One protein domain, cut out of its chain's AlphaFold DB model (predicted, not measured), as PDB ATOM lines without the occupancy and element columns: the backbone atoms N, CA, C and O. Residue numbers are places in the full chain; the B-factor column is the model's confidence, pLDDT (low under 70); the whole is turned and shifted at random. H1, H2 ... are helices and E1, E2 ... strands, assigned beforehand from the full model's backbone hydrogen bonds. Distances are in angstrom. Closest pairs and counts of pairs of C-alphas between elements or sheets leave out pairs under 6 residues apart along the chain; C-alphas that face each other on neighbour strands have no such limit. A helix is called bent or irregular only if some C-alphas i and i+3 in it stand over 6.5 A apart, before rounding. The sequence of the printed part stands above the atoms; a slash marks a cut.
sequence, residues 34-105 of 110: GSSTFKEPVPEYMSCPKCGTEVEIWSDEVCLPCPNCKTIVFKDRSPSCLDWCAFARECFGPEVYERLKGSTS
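Overview. This is residues 34 to 105 of the 110 residues of an uncharacterized protein of Candidatus Hakubanella thermoalkaliphilus (UniProt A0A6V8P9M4). Two small lobes stand at opposite ends of a flat, loose model: one made of two strand hairpins, E1 with E2 and E3 with E4, the other a small cluster of three short helices, H2, H3 and H4. The stretch of residues 75 to 80 joins the lobes, and H1, at the start of the printed part, lies between them with few contacts. The printed part has 72 residues, with four named helices and four named strands in the order H1, E1, E2, E3, E4, H2, H3, H4; each hairpin is an antiparallel sheet of two strands, and the class is mixed, helices and strands. The whole is loose, with a radius of gyration of the C-alphas of 15.8 A, and spans 45 by 27 by 14 A.

Arrangement. H1, residues 34 to 39, is close to but not clearly touching H2, residues 81 to 84; their closest C-alphas, those of Gly 34 and Cys 81, are 7.0 A apart. E1, residues 43 to 47, and E2, residues 54 to 58, form an antiparallel hairpin at 146 degrees, with N 44 and O 57 at 2.8 A and N 46 and O 55 at 3.0 A, within hydrogen-bond range. E3, residues 63 to 65, and E4, residues 72 to 74, form a second antiparallel hairpin at 156 degrees, with N 73 and O 64 at 2.8 A. The closest C-alphas of E2 and E3 are those of Ile 57 and Leu 64, 6.9 A apart. H2 and H3, residues 88 to 92, only just touch, and only at the corner, with 3 pairs of C-alphas within 8 A; the closest are Leu 82 and Ala 88, 5.7 A. H2 and H4, residues 94 to 103, only just touch, also with 3 pairs; the closest C-alphas are those of Leu 82 and Lys 101, 6.9 A apart. H3 and H4 are close but not clearly touching, with the C-alphas of Arg 89 and Tyr 97 closest at 5.6 A. H4 is apart from each of the four strands. Every O i to N i+4 pair is within hydrogen-bond range in H3, against 1 of 2 in H1 and 5 of 6 in H4; H2 is too short for such a pair.

Along the chain. H1 begins at C-alpha 34, (103.921, 1.307, 124.467), measures 9.9 A and is only just irregular: C-alphas 34 and 37 are 6.6 A apart. E1 measures 13.7 A from C-alpha 43 at (96.838, 16.502, 129.455), and E2 13.3 A; E3 and E4 have three residues each, H2 four and H3 five. H4 measures 14.7 A and ends at C-alpha 103, (90.412, -12.858, 131.276).

Size, cuts and confidence. The two C-alphas farthest apart, those of Asn 68 and Pro 94, are 45.3 A apart. The printed part has no cut, and no link is long. The mean pLDDT of the printed part is 88.6, and residues 103 to 105 are under 70.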
ATOM      1  N   GLY A  34     104.727   0.892 123.313       81.81
ATOM      2  CA  GLY A  34     103.921   1.307 124.467       81.81
ATOM      3  C   GLY A  34     104.644   2.280 125.402       81.81
ATOM      4  O   GLY A  34     104.026   2.863 126.281       81.81
ATOM      5  N   SER A  35     105.952   2.477 125.217       85.00
ATOM      6  CA  SER A  35     106.725   3.449 125.990       85.00
ATOM      7  C   SER A  35     106.533   4.887 125.498       85.00
ATOM      8  O   SER A  35     106.963   5.795 126.205       85.00
ATOM      9  N   SER A  36     105.962   5.122 124.311       80.44
ATOM     10  CA  SER A  36     105.833   6.475 123.749       80.44
ATOM     11  C   SER A  36     104.970   7.389 124.622       80.44
ATOM     12  O   SER A  36     105.392   8.504 124.909       80.44
ATOM     13  N   THR A  37     103.839   6.894 125.133       77.19
ATOM     14  CA  THR A  37     102.911   7.655 125.991       77.19
ATOM     15  C   THR A  37     103.559   8.162 127.281       77.19
ATOM     16  O   THR A  37     103.200   9.221 127.774       77.19
ATOM     17  N   PHE A  38     104.554   7.442 127.807       80.94
ATOM     18  CA  PHE A  38     105.291   7.854 129.007       80.94
ATOM     19  C   PHE A  38     106.394   8.878 128.721       80.94
ATOM     20  O   PHE A  38     106.885   9.525 129.639       80.94
ATOM     21  N   LYS A  39     106.844   8.991 127.466       85.31
ATOM     22  CA  LYS A  39     107.897   9.944 127.086       85.31
ATOM     23  C   LYS A  39     107.341  11.344 126.876       85.31
ATOM     24  O   LYS A  39     108.039  12.314 127.151       85.31
ATOM     25  N   GLU A  40     106.116  11.430 126.373       87.50
ATOM     26  CA  GLU A  40     105.461  12.683 126.003       87.50
ATOM     27  C   GLU A  40     104.020  12.666 126.535       87.50
ATOM     28  O   GLU A  40     103.088  12.410 125.769       87.50
ATOM     29  N   PRO A  41     103.823  12.867 127.853       88.75
ATOM     30  CA  PRO A  41     102.497  12.826 128.441       88.75
ATOM     31  C   PRO A  41     101.682  14.052 128.013       88.75
ATOM     32  O   PRO A  41     102.183  15.179 127.982       88.75
ATOM     33  N   VAL A  42     100.415  13.823 127.671       90.88
ATOM     34  CA  VAL A  42      99.484  14.853 127.193       90.88
ATOM     35  C   VAL A  42      98.365  15.029 128.225       90.88
ATOM     36  O   VAL A  42      97.852  14.019 128.712       90.88
ATOM     37  N   PRO A  43      97.972  16.270 128.570       93.44
ATOM     38  CA  PRO A  43      96.838  16.502 129.455       93.44
ATOM     39  C   PRO A  43      95.512  16.239 128.728       93.44
ATOM     40  O   PRO A  43      95.280  16.720 127.616       93.44
ATOM     41  N   GLU A  44      94.623  15.500 129.383       92.94
ATOM     42  CA  GLU A  44      93.252  15.225 128.955       92.94
ATOM     43  C   GLU A  44      92.270  15.746 130.013       92.94
ATOM     44  O   GLU A  44      92.575  15.771 131.204       92.94
ATOM     45  N   TYR A  45      91.073  16.152 129.593       94.12
ATOM     46  CA  TYR A  45      90.062  16.711 130.492       94.12
ATOM     47  C   TYR A  45      88.822  15.826 130.504       94.12
ATOM     48  O   TYR A  45      88.311  15.436 129.453       94.12
ATOM     49  N   MET A  46      88.317  15.522 131.698       93.19
ATOM     50  CA  MET A  46      87.094  14.743 131.875       93.19
ATOM     51  C   MET A  46      86.249  15.276 133.031       93.19
ATOM     52  O   MET A  46      86.738  15.948 133.933       93.19
ATOM     53  N   SER A  47      84.950  14.985 133.025       94.81
ATOM     54  CA  SER A  47      84.048  15.413 134.100       94.81
ATOM     55  C   SER A  47      84.039  14.408 135.252       94.81
ATOM     56  O   SER A  47      83.901  13.205 135.040       94.81
ATOM     57  N   CYS A  48      84.126  14.892 136.494       95.56
ATOM     58  CA  CYS A  48      83.977  14.044 137.672       95.56
ATOM     59  C   CYS A  48      82.560  13.438 137.725       95.56
ATOM     60  O   CYS A  48      81.588  14.198 137.786       95.56
ATOM     61  N   PRO A  49      82.404  12.102 137.825       93.44
ATOM     62  CA  PRO A  49      81.092  11.450 137.807       93.44
ATOM     63  C   PRO A  49      80.225  11.762 139.036       93.44
ATOM     64  O   PRO A  49      79.025  11.508 139.024       93.44
ATOM     65  N   LYS A  50      80.814  12.303 140.113       95.75
ATOM     66  CA  LYS A  50      80.096  12.608 141.358       95.75
ATOM     67  C   LYS A  50      79.609  14.053 141.447       95.75
ATOM     68  O   LYS A  50      78.502  14.285 141.916       95.75
ATOM     69  N   CYS A  51      80.447  15.022 141.081       96.12
ATOM     70  CA  CYS A  51      80.147  16.448 141.265       96.12
ATOM     71  C   CYS A  51      80.148  17.262 139.966       96.12
ATOM     72  O   CYS A  51      79.876  18.457 140.016       96.12
ATOM     73  N   GLY A  52      80.480  16.655 138.822       95.06
ATOM     74  CA  GLY A  52      80.501  17.325 137.519       95.06
ATOM     75  C   GLY A  52      81.645  18.322 137.319       95.06
ATOM     76  O   GLY A  52      81.701  18.972 136.284       95.06
ATOM     77  N   THR A  53      82.562  18.465 138.281       96.12
ATOM     78  CA  THR A  53      83.748  19.319 138.122       96.12
ATOM     79  C   THR A  53      84.675  18.731 137.063       96.12
ATOM     80  O   THR A  53      84.960  17.535 137.109       96.12
ATOM     81  N   GLU A  54      85.155  19.567 136.146       96.12
ATOM     82  CA  GLU A  54      86.181  19.189 135.175       96.12
ATOM     83  C   GLU A  54      87.500  18.887 135.895       96.12
ATOM     84  O   GLU A  54      87.927  19.622 136.790       96.12
ATOM     85  N   VAL A  55      88.105  17.757 135.549       95.62
ATOM     86  CA  VAL A  55      89.378  17.297 136.090       95.62
ATOM     87  C   VAL A  55      90.359  17.082 134.946       95.62
ATOM     88  O   VAL A  55      89.991  16.544 133.903       95.62
ATOM     89  N   GLU A  56      91.596  17.511 135.163       95.19
ATOM     90  CA  GLU A  56      92.727  17.245 134.277       95.19
ATOM     91  C   GLU A  56      93.360  15.912 134.685       95.19
ATOM     92  O   GLU A  56      93.684  15.723 135.857       95.19
ATOM     93  N   ILE A  57      93.508  14.989 133.738       93.50
ATOM     94  CA  ILE A  57      94.220  13.722 133.902       93.50
ATOM     95  C   ILE A  57      95.303  13.612 132.835       93.50
ATOM     96  O   ILE A  57      95.052  13.876 131.659       93.50
ATOM     97  N   TRP A  58      96.506  13.205 133.222       92.50
ATOM     98  CA  TRP A  58      97.591  13.019 132.260       92.50
ATOM     99  C   TRP A  58      97.486  11.662 131.556       92.50
ATOM    100  O   TRP A  58      96.918  10.704 132.080       92.50
ATOM    101  N   SER A  59      98.005  11.559 130.331       88.31
ATOM    102  CA  SER A  59      97.895  10.331 129.531       88.31
ATOM    103  C   SER A  59      98.560   9.101 130.160       88.31
ATOM    104  O   SER A  59      98.180   7.975 129.843       88.31
ATOM    105  N   ASP A  60      99.549   9.311 131.025       87.62
ATOM    106  CA  ASP A  60     100.259   8.295 131.805       87.62
ATOM    107  C   ASP A  60      99.604   7.999 133.169       87.62
ATOM    108  O   ASP A  60      99.990   7.044 133.848       87.62
ATOM    109  N   GLU A  61      98.579   8.761 133.551       90.25
ATOM    110  CA  GLU A  61      97.816   8.560 134.775       90.25
ATOM    111  C   GLU A  61      96.559   7.713 134.533       90.25
ATOM    112  O   GLU A  61      95.834   7.852 133.547       90.25
ATOM    113  N   VAL A  62      96.271   6.819 135.483       89.44
ATOM    114  CA  VAL A  62      95.086   5.939 135.439       89.44
ATOM    115  C   VAL A  62      93.930   6.513 136.260       89.44
ATOM    116  O   VAL A  62      92.759   6.254 135.977       89.44
ATOM    117  N   CYS A  63      94.244   7.284 137.298       92.69
ATOM    118  CA  CYS A  63      93.254   7.882 138.177       92.69
ATOM    119  C   CYS A  63      93.826   9.075 138.938       92.69
ATOM    120  O   CYS A  63      95.014   9.098 139.254       92.69
ATOM    121  N   LEU A  64      92.946   9.991 139.339       94.00
ATOM    122  CA  LEU A  64      93.289  11.106 140.217       94.00
ATOM    123  C   LEU A  64      92.157  11.427 141.204       94.00
ATOM    124  O   LEU A  64      90.988  11.123 140.941       94.00
ATOM    125  N   PRO A  65      92.451  12.069 142.345       94.81
ATOM    126  CA  PRO A  65      91.415  12.611 143.214       94.81
ATOM    127  C   PRO A  65      90.806  13.888 142.617       94.81
ATOM    128  O   PRO A  65      91.511  14.845 142.312       94.81
ATOM    129  N   CYS A  66      89.474  13.955 142.541       95.50
ATOM    130  CA  CYS A  66      88.779  15.177 142.139       95.50
ATOM    131  C   CYS A  66      89.145  16.347 143.079       95.50
ATOM    132  O   CYS A  66      89.020  16.202 144.302       95.50
ATOM    133  N   PRO A  67      89.523  17.530 142.559       94.44
ATOM    134  CA  PRO A  67      89.944  18.662 143.383       94.44
ATOM    135  C   PRO A  67      88.831  19.171 144.309       94.44
ATOM    136  O   PRO A  67      89.133  19.572 145.437       94.44
ATOM    137  N   ASN A  68      87.567  19.082 143.873       96.06
ATOM    138  CA  ASN A  68      86.386  19.554 144.599       96.06
ATOM    139  C   ASN A  68      85.877  18.531 145.634       96.06
ATOM    140  O   ASN A  68      85.916  18.791 146.833       96.06
ATOM    141  N   CYS A  69      85.440  17.348 145.188       95.56
ATOM    142  CA  CYS A  69      84.746  16.382 146.052       95.56
ATOM    143  C   CYS A  69      85.630  15.235 146.576       95.56
ATOM    144  O   CYS A  69      85.120  14.331 147.244       95.56
ATOM    145  N   LYS A  70      86.928  15.231 146.232       95.25
ATOM    146  CA  LYS A  70      87.947  14.232 146.625       95.25
ATOM    147  C   LYS A  70      87.649  12.781 146.236       95.25
ATOM    148  O   LYS A  70      88.329  11.867 146.689       95.25
ATOM    149  N   THR A  71      86.651  12.553 145.389       95.12
ATOM    150  CA  THR A  71      86.362  11.213 144.863       95.12
ATOM    151  C   THR A  71      87.408  10.843 143.822       95.12
ATOM    152  O   THR A  71      87.796  11.698 143.027       95.12
ATOM    153  N   ILE A  72      87.872   9.593 143.838       95.44
ATOM    154  CA  ILE A  72      88.822   9.089 142.843       95.44
ATOM    155  C   ILE A  72      88.097   8.955 141.504       95.44
ATOM    156  O   ILE A  72      87.089   8.256 141.407       95.44
ATOM    157  N   VAL A  73      88.595   9.665 140.499       93.81
ATOM    158  CA  VAL A  73      88.131   9.595 139.115       93.81
ATOM    159  C   VAL A  73      89.080   8.669 138.371       93.81
ATOM    160  O   VAL A  73      90.292   8.862 138.425       93.81
ATOM    161  N   PHE A  74      88.528   7.653 137.717       92.69
ATOM    162  CA  PHE A  74      89.282   6.712 136.897       92.69
ATOM    163  C   PHE A  74      89.152   7.103 135.431       92.69
ATOM    164  O   PHE A  74      88.051   7.419 134.980       92.69
ATOM    165  N   LYS A  75      90.268   7.048 134.706       87.94
ATOM    166  CA  LYS A  75      90.267   7.133 133.251       87.94
ATOM    167  C   LYS A  75      89.655   5.868 132.661       87.94
ATOM    168  O   LYS A  75      89.807   4.780 133.227       87.94
ATOM    169  N   ASP A  76      89.026   6.000 131.498       82.12
ATOM    170  CA  ASP A  76      88.615   4.841 130.717       82.12
ATOM    171  C   ASP A  76      89.813   3.934 130.417       82.12
ATOM    172  O   ASP A  76      90.954   4.378 130.234       82.12
ATOM    173  N   ARG A  77      89.547   2.626 130.413       72.44
ATOM    174  CA  ARG A  77      90.580   1.593 130.338       72.44
ATOM    175  C   ARG A  77      91.459   1.805 129.105       72.44
ATOM    176  O   ARG A  77      91.023   1.589 127.976       72.44
ATOM    177  N   SER A  78      92.725   2.141 129.335       71.69
ATOM    178  CA  SER A  78      93.721   2.166 128.268       71.69
ATOM    179  C   SER A  78      94.008   0.735 127.789       71.69
ATOM    180  O   SER A  78      94.099  -0.180 128.619       71.69
ATOM    181  N   PRO A  79      94.135   0.506 126.468       77.38
ATOM    182  CA  PRO A  79      94.408  -0.820 125.933       77.38
ATOM    183  C   PRO A  79      95.770  -1.313 126.433       77.38
ATOM    184  O   PRO A  79      96.786  -0.621 126.347       77.38
ATOM    185  N   SER A  80      95.793  -2.526 126.974       85.75
ATOM    186  CA  SER A  80      97.011  -3.154 127.480       85.75
ATOM    187  C   SER A  80      97.895  -3.634 126.328       85.75
ATOM    188  O   SER A  80      97.419  -3.851 125.216       85.75
ATOM    189  N   CYS A  81      99.184  -3.887 126.585       87.88
ATOM    190  CA  CYS A  81     100.082  -4.456 125.571       87.88
ATOM    191  C   CYS A  81      99.558  -5.778 124.976       87.88
ATOM    192  O   CYS A  81      99.894  -6.108 123.844       87.88
ATOM    193  N   LEU A  82      98.727  -6.529 125.707       89.75
ATOM    194  CA  LEU A  82      98.118  -7.773 125.224       89.75
ATOM    195  C   LEU A  82      97.109  -7.547 124.094       89.75
ATOM    196  O   LEU A  82      96.881  -8.465 123.305       89.75
ATOM    197  N   ASP A  83      96.516  -6.353 124.030       87.06
ATOM    198  CA  ASP A  83      95.427  -6.031 123.110       87.06
ATOM    199  C   ASP A  83      95.940  -5.656 121.709       87.06
ATOM    200  O   ASP A  83      95.234  -5.858 120.726       87.06
ATOM    201  N   TRP A  84      97.172  -5.143 121.591       85.75
ATOM    202  CA  TRP A  84      97.671  -4.577 120.328       85.75
ATOM    203  C   TRP A  84      99.133  -4.907 119.986       85.75
ATOM    204  O   TRP A  84      99.518  -4.795 118.821       85.75
ATOM    205  N   CYS A  85      99.979  -5.297 120.949       89.00
ATOM    206  CA  CYS A  85     101.406  -5.487 120.681       89.00
ATOM    207  C   CYS A  85     101.689  -6.880 120.097       89.00
ATOM    208  O   CYS A  85     101.457  -7.900 120.747       89.00
ATOM    209  N   ALA A  86     102.272  -6.918 118.894       87.94
ATOM    210  CA  ALA A  86     102.643  -8.158 118.204       87.94
ATOM    211  C   ALA A  86     103.642  -9.017 119.005       87.94
ATOM    212  O   ALA A  86     103.521 -10.238 119.040       87.94
ATOM    213  N   PHE A  87     104.569  -8.372 119.720       89.38
ATOM    214  CA  PHE A  87     105.603  -9.032 120.525       89.38
ATOM    215  C   PHE A  87     105.119  -9.429 121.931       89.38
ATOM    216  O   PHE A  87     105.869 -10.017 122.708       89.38
ATOM    217  N   ALA A  88     103.867  -9.128 122.303       90.50
ATOM    218  CA  ALA A  88     103.384  -9.344 123.670       90.50
ATOM    219  C   ALA A  88     103.509 -10.808 124.119       90.50
ATOM    220  O   ALA A  88     103.903 -11.074 125.253       90.50
ATOM    221  N   ARG A  89     103.229 -11.767 123.229       91.62
ATOM    222  CA  ARG A  89     103.344 -13.197 123.552       91.62
ATOM    223  C   ARG A  89     104.774 -13.601 123.909       91.62
ATOM    224  O   ARG A  89     104.968 -14.436 124.785       91.62
ATOM    225  N   GLU A  90     105.758 -13.001 123.255       90.56
ATOM    226  CA  GLU A  90     107.177 -13.245 123.517       90.56
ATOM    227  C   GLU A  90     107.627 -12.545 124.803       90.56
ATOM    228  O   GLU A  90     108.357 -13.138 125.591       90.56
ATOM    229  N   CYS A  91     107.135 -11.328 125.067       90.12
ATOM    230  CA  CYS A  91     107.458 -10.582 126.286       90.12
ATOM    231  C   CYS A  91     106.938 -11.255 127.563       90.12
ATOM    232  O   CYS A  91     107.647 -11.300 128.565       90.12
ATOM    233  N   PHE A  92     105.696 -11.747 127.550       91.12
ATOM    234  CA  PHE A  92     105.088 -12.396 128.717       91.12
ATOM    235  C   PHE A  92     105.385 -13.899 128.786       91.12
ATOM    236  O   PHE A  92     105.269 -14.503 129.852       91.12
ATOM    237  N   GLY A  93     105.760 -14.509 127.661       94.19
ATOM    238  CA  GLY A  93     105.810 -15.956 127.499       94.19
ATOM    239  C   GLY A  93     104.422 -16.560 127.233       94.19
ATOM    240  O   GLY A  93     103.395 -15.998 127.632       94.19
ATOM    241  N   PRO A  94     104.357 -17.726 126.563       92.31
ATOM    242  CA  PRO A  94     103.100 -18.289 126.074       92.31
ATOM    243  C   PRO A  94     102.114 -18.628 127.200       92.31
ATOM    244  O   PRO A  94     100.933 -18.341 127.065       92.31
ATOM    245  N   GLU A  95     102.575 -19.182 128.322       93.19
ATOM    246  CA  GLU A  95     101.698 -19.574 129.435       93.19
ATOM    247  C   GLU A  95     100.990 -18.365 130.073       93.19
ATOM    248  O   GLU A  95      99.769 -18.354 130.243       93.19
ATOM    249  N   VAL A  96     101.755 -17.320 130.399       93.50
ATOM    250  CA  VAL A  96     101.223 -16.102 131.026       93.50
ATOM    251  C   VAL A  96     100.330 -15.345 130.047       93.50
ATOM    252  O   VAL A  96      99.275 -14.851 130.446       93.50
ATOM    253  N   TYR A  97     100.721 -15.284 128.771       93.06
ATOM    254  CA  TYR A  97      99.950 -14.619 127.726       93.06
ATOM    255  C   TYR A  97      98.545 -15.212 127.575       93.06
ATOM    256  O   TYR A  97      97.567 -14.462 127.594       93.06
ATOM    257  N   GLU A  98      98.423 -16.540 127.500       91.56
ATOM    258  CA  GLU A  98      97.115 -17.197 127.378       91.56
ATOM    259  C   GLU A  98      96.252 -16.996 128.631       91.56
ATOM    260  O   GLU A  98      95.060 -16.695 128.526       91.56
ATOM    261  N   ARG A  99      96.853 -17.064 129.829       92.44
ATOM    262  CA  ARG A  99      96.140 -16.800 131.088       92.44
ATOM    263  C   ARG A  99      95.545 -15.391 131.130       92.44
ATOM    264  O   ARG A  99      94.421 -15.220 131.595       92.44
ATOM    265  N   LEU A 100      96.299 -14.390 130.675       89.19
ATOM    266  CA  LEU A 100      95.872 -12.991 130.707       89.19
ATOM    267  C   LEU A 100      94.913 -12.636 129.562       89.19
ATOM    268  O   LEU A 100      93.966 -11.892 129.783       89.19
ATOM    269  N   LYS A 101      95.092 -13.184 128.355       85.88
ATOM    270  CA  LYS A 101      94.139 -12.971 127.250       85.88
ATOM    271  C   LYS A 101      92.786 -13.637 127.532       85.88
ATOM    272  O   LYS A 101      91.741 -13.111 127.158       85.88
ATOM    273  N   GLY A 102      92.781 -14.767 128.241       75.69
ATOM    274  CA  GLY A 102      91.550 -15.451 128.640       75.69
ATOM    275  C   GLY A 102      90.640 -14.623 129.558       75.69
ATOM    276  O   GLY A 102      89.424 -14.812 129.528       75.69
ATOM    277  N   SER A 103      91.189 -13.684 130.340       61.09
ATOM    278  CA  SER A 103      90.412 -12.858 131.276       61.09
ATOM    279  C   SER A 103      89.846 -11.568 130.667       61.09
ATOM    280  O   SER A 103      88.876 -11.036 131.202       61.09
ATOM    281  N   THR A 104      90.372 -11.077 129.537       56.69
ATOM    282  CA  THR A 104      89.948  -9.791 128.939       56.69
ATOM    283  C   THR A 104      88.667  -9.864 128.103       56.69
ATOM    284  O   THR A 104      88.133  -8.827 127.721       56.69
ATOM    285  N   SER A 105      88.125 -11.063 127.860       47.97
ATOM    286  CA  SER A 105      86.922 -11.287 127.039       47.97
ATOM    287  C   SER A 105      85.581 -11.153 127.785       47.97
ATOM    288  O   SER A 105      84.532 -11.372 127.179       47.97
TER     289      SER A 105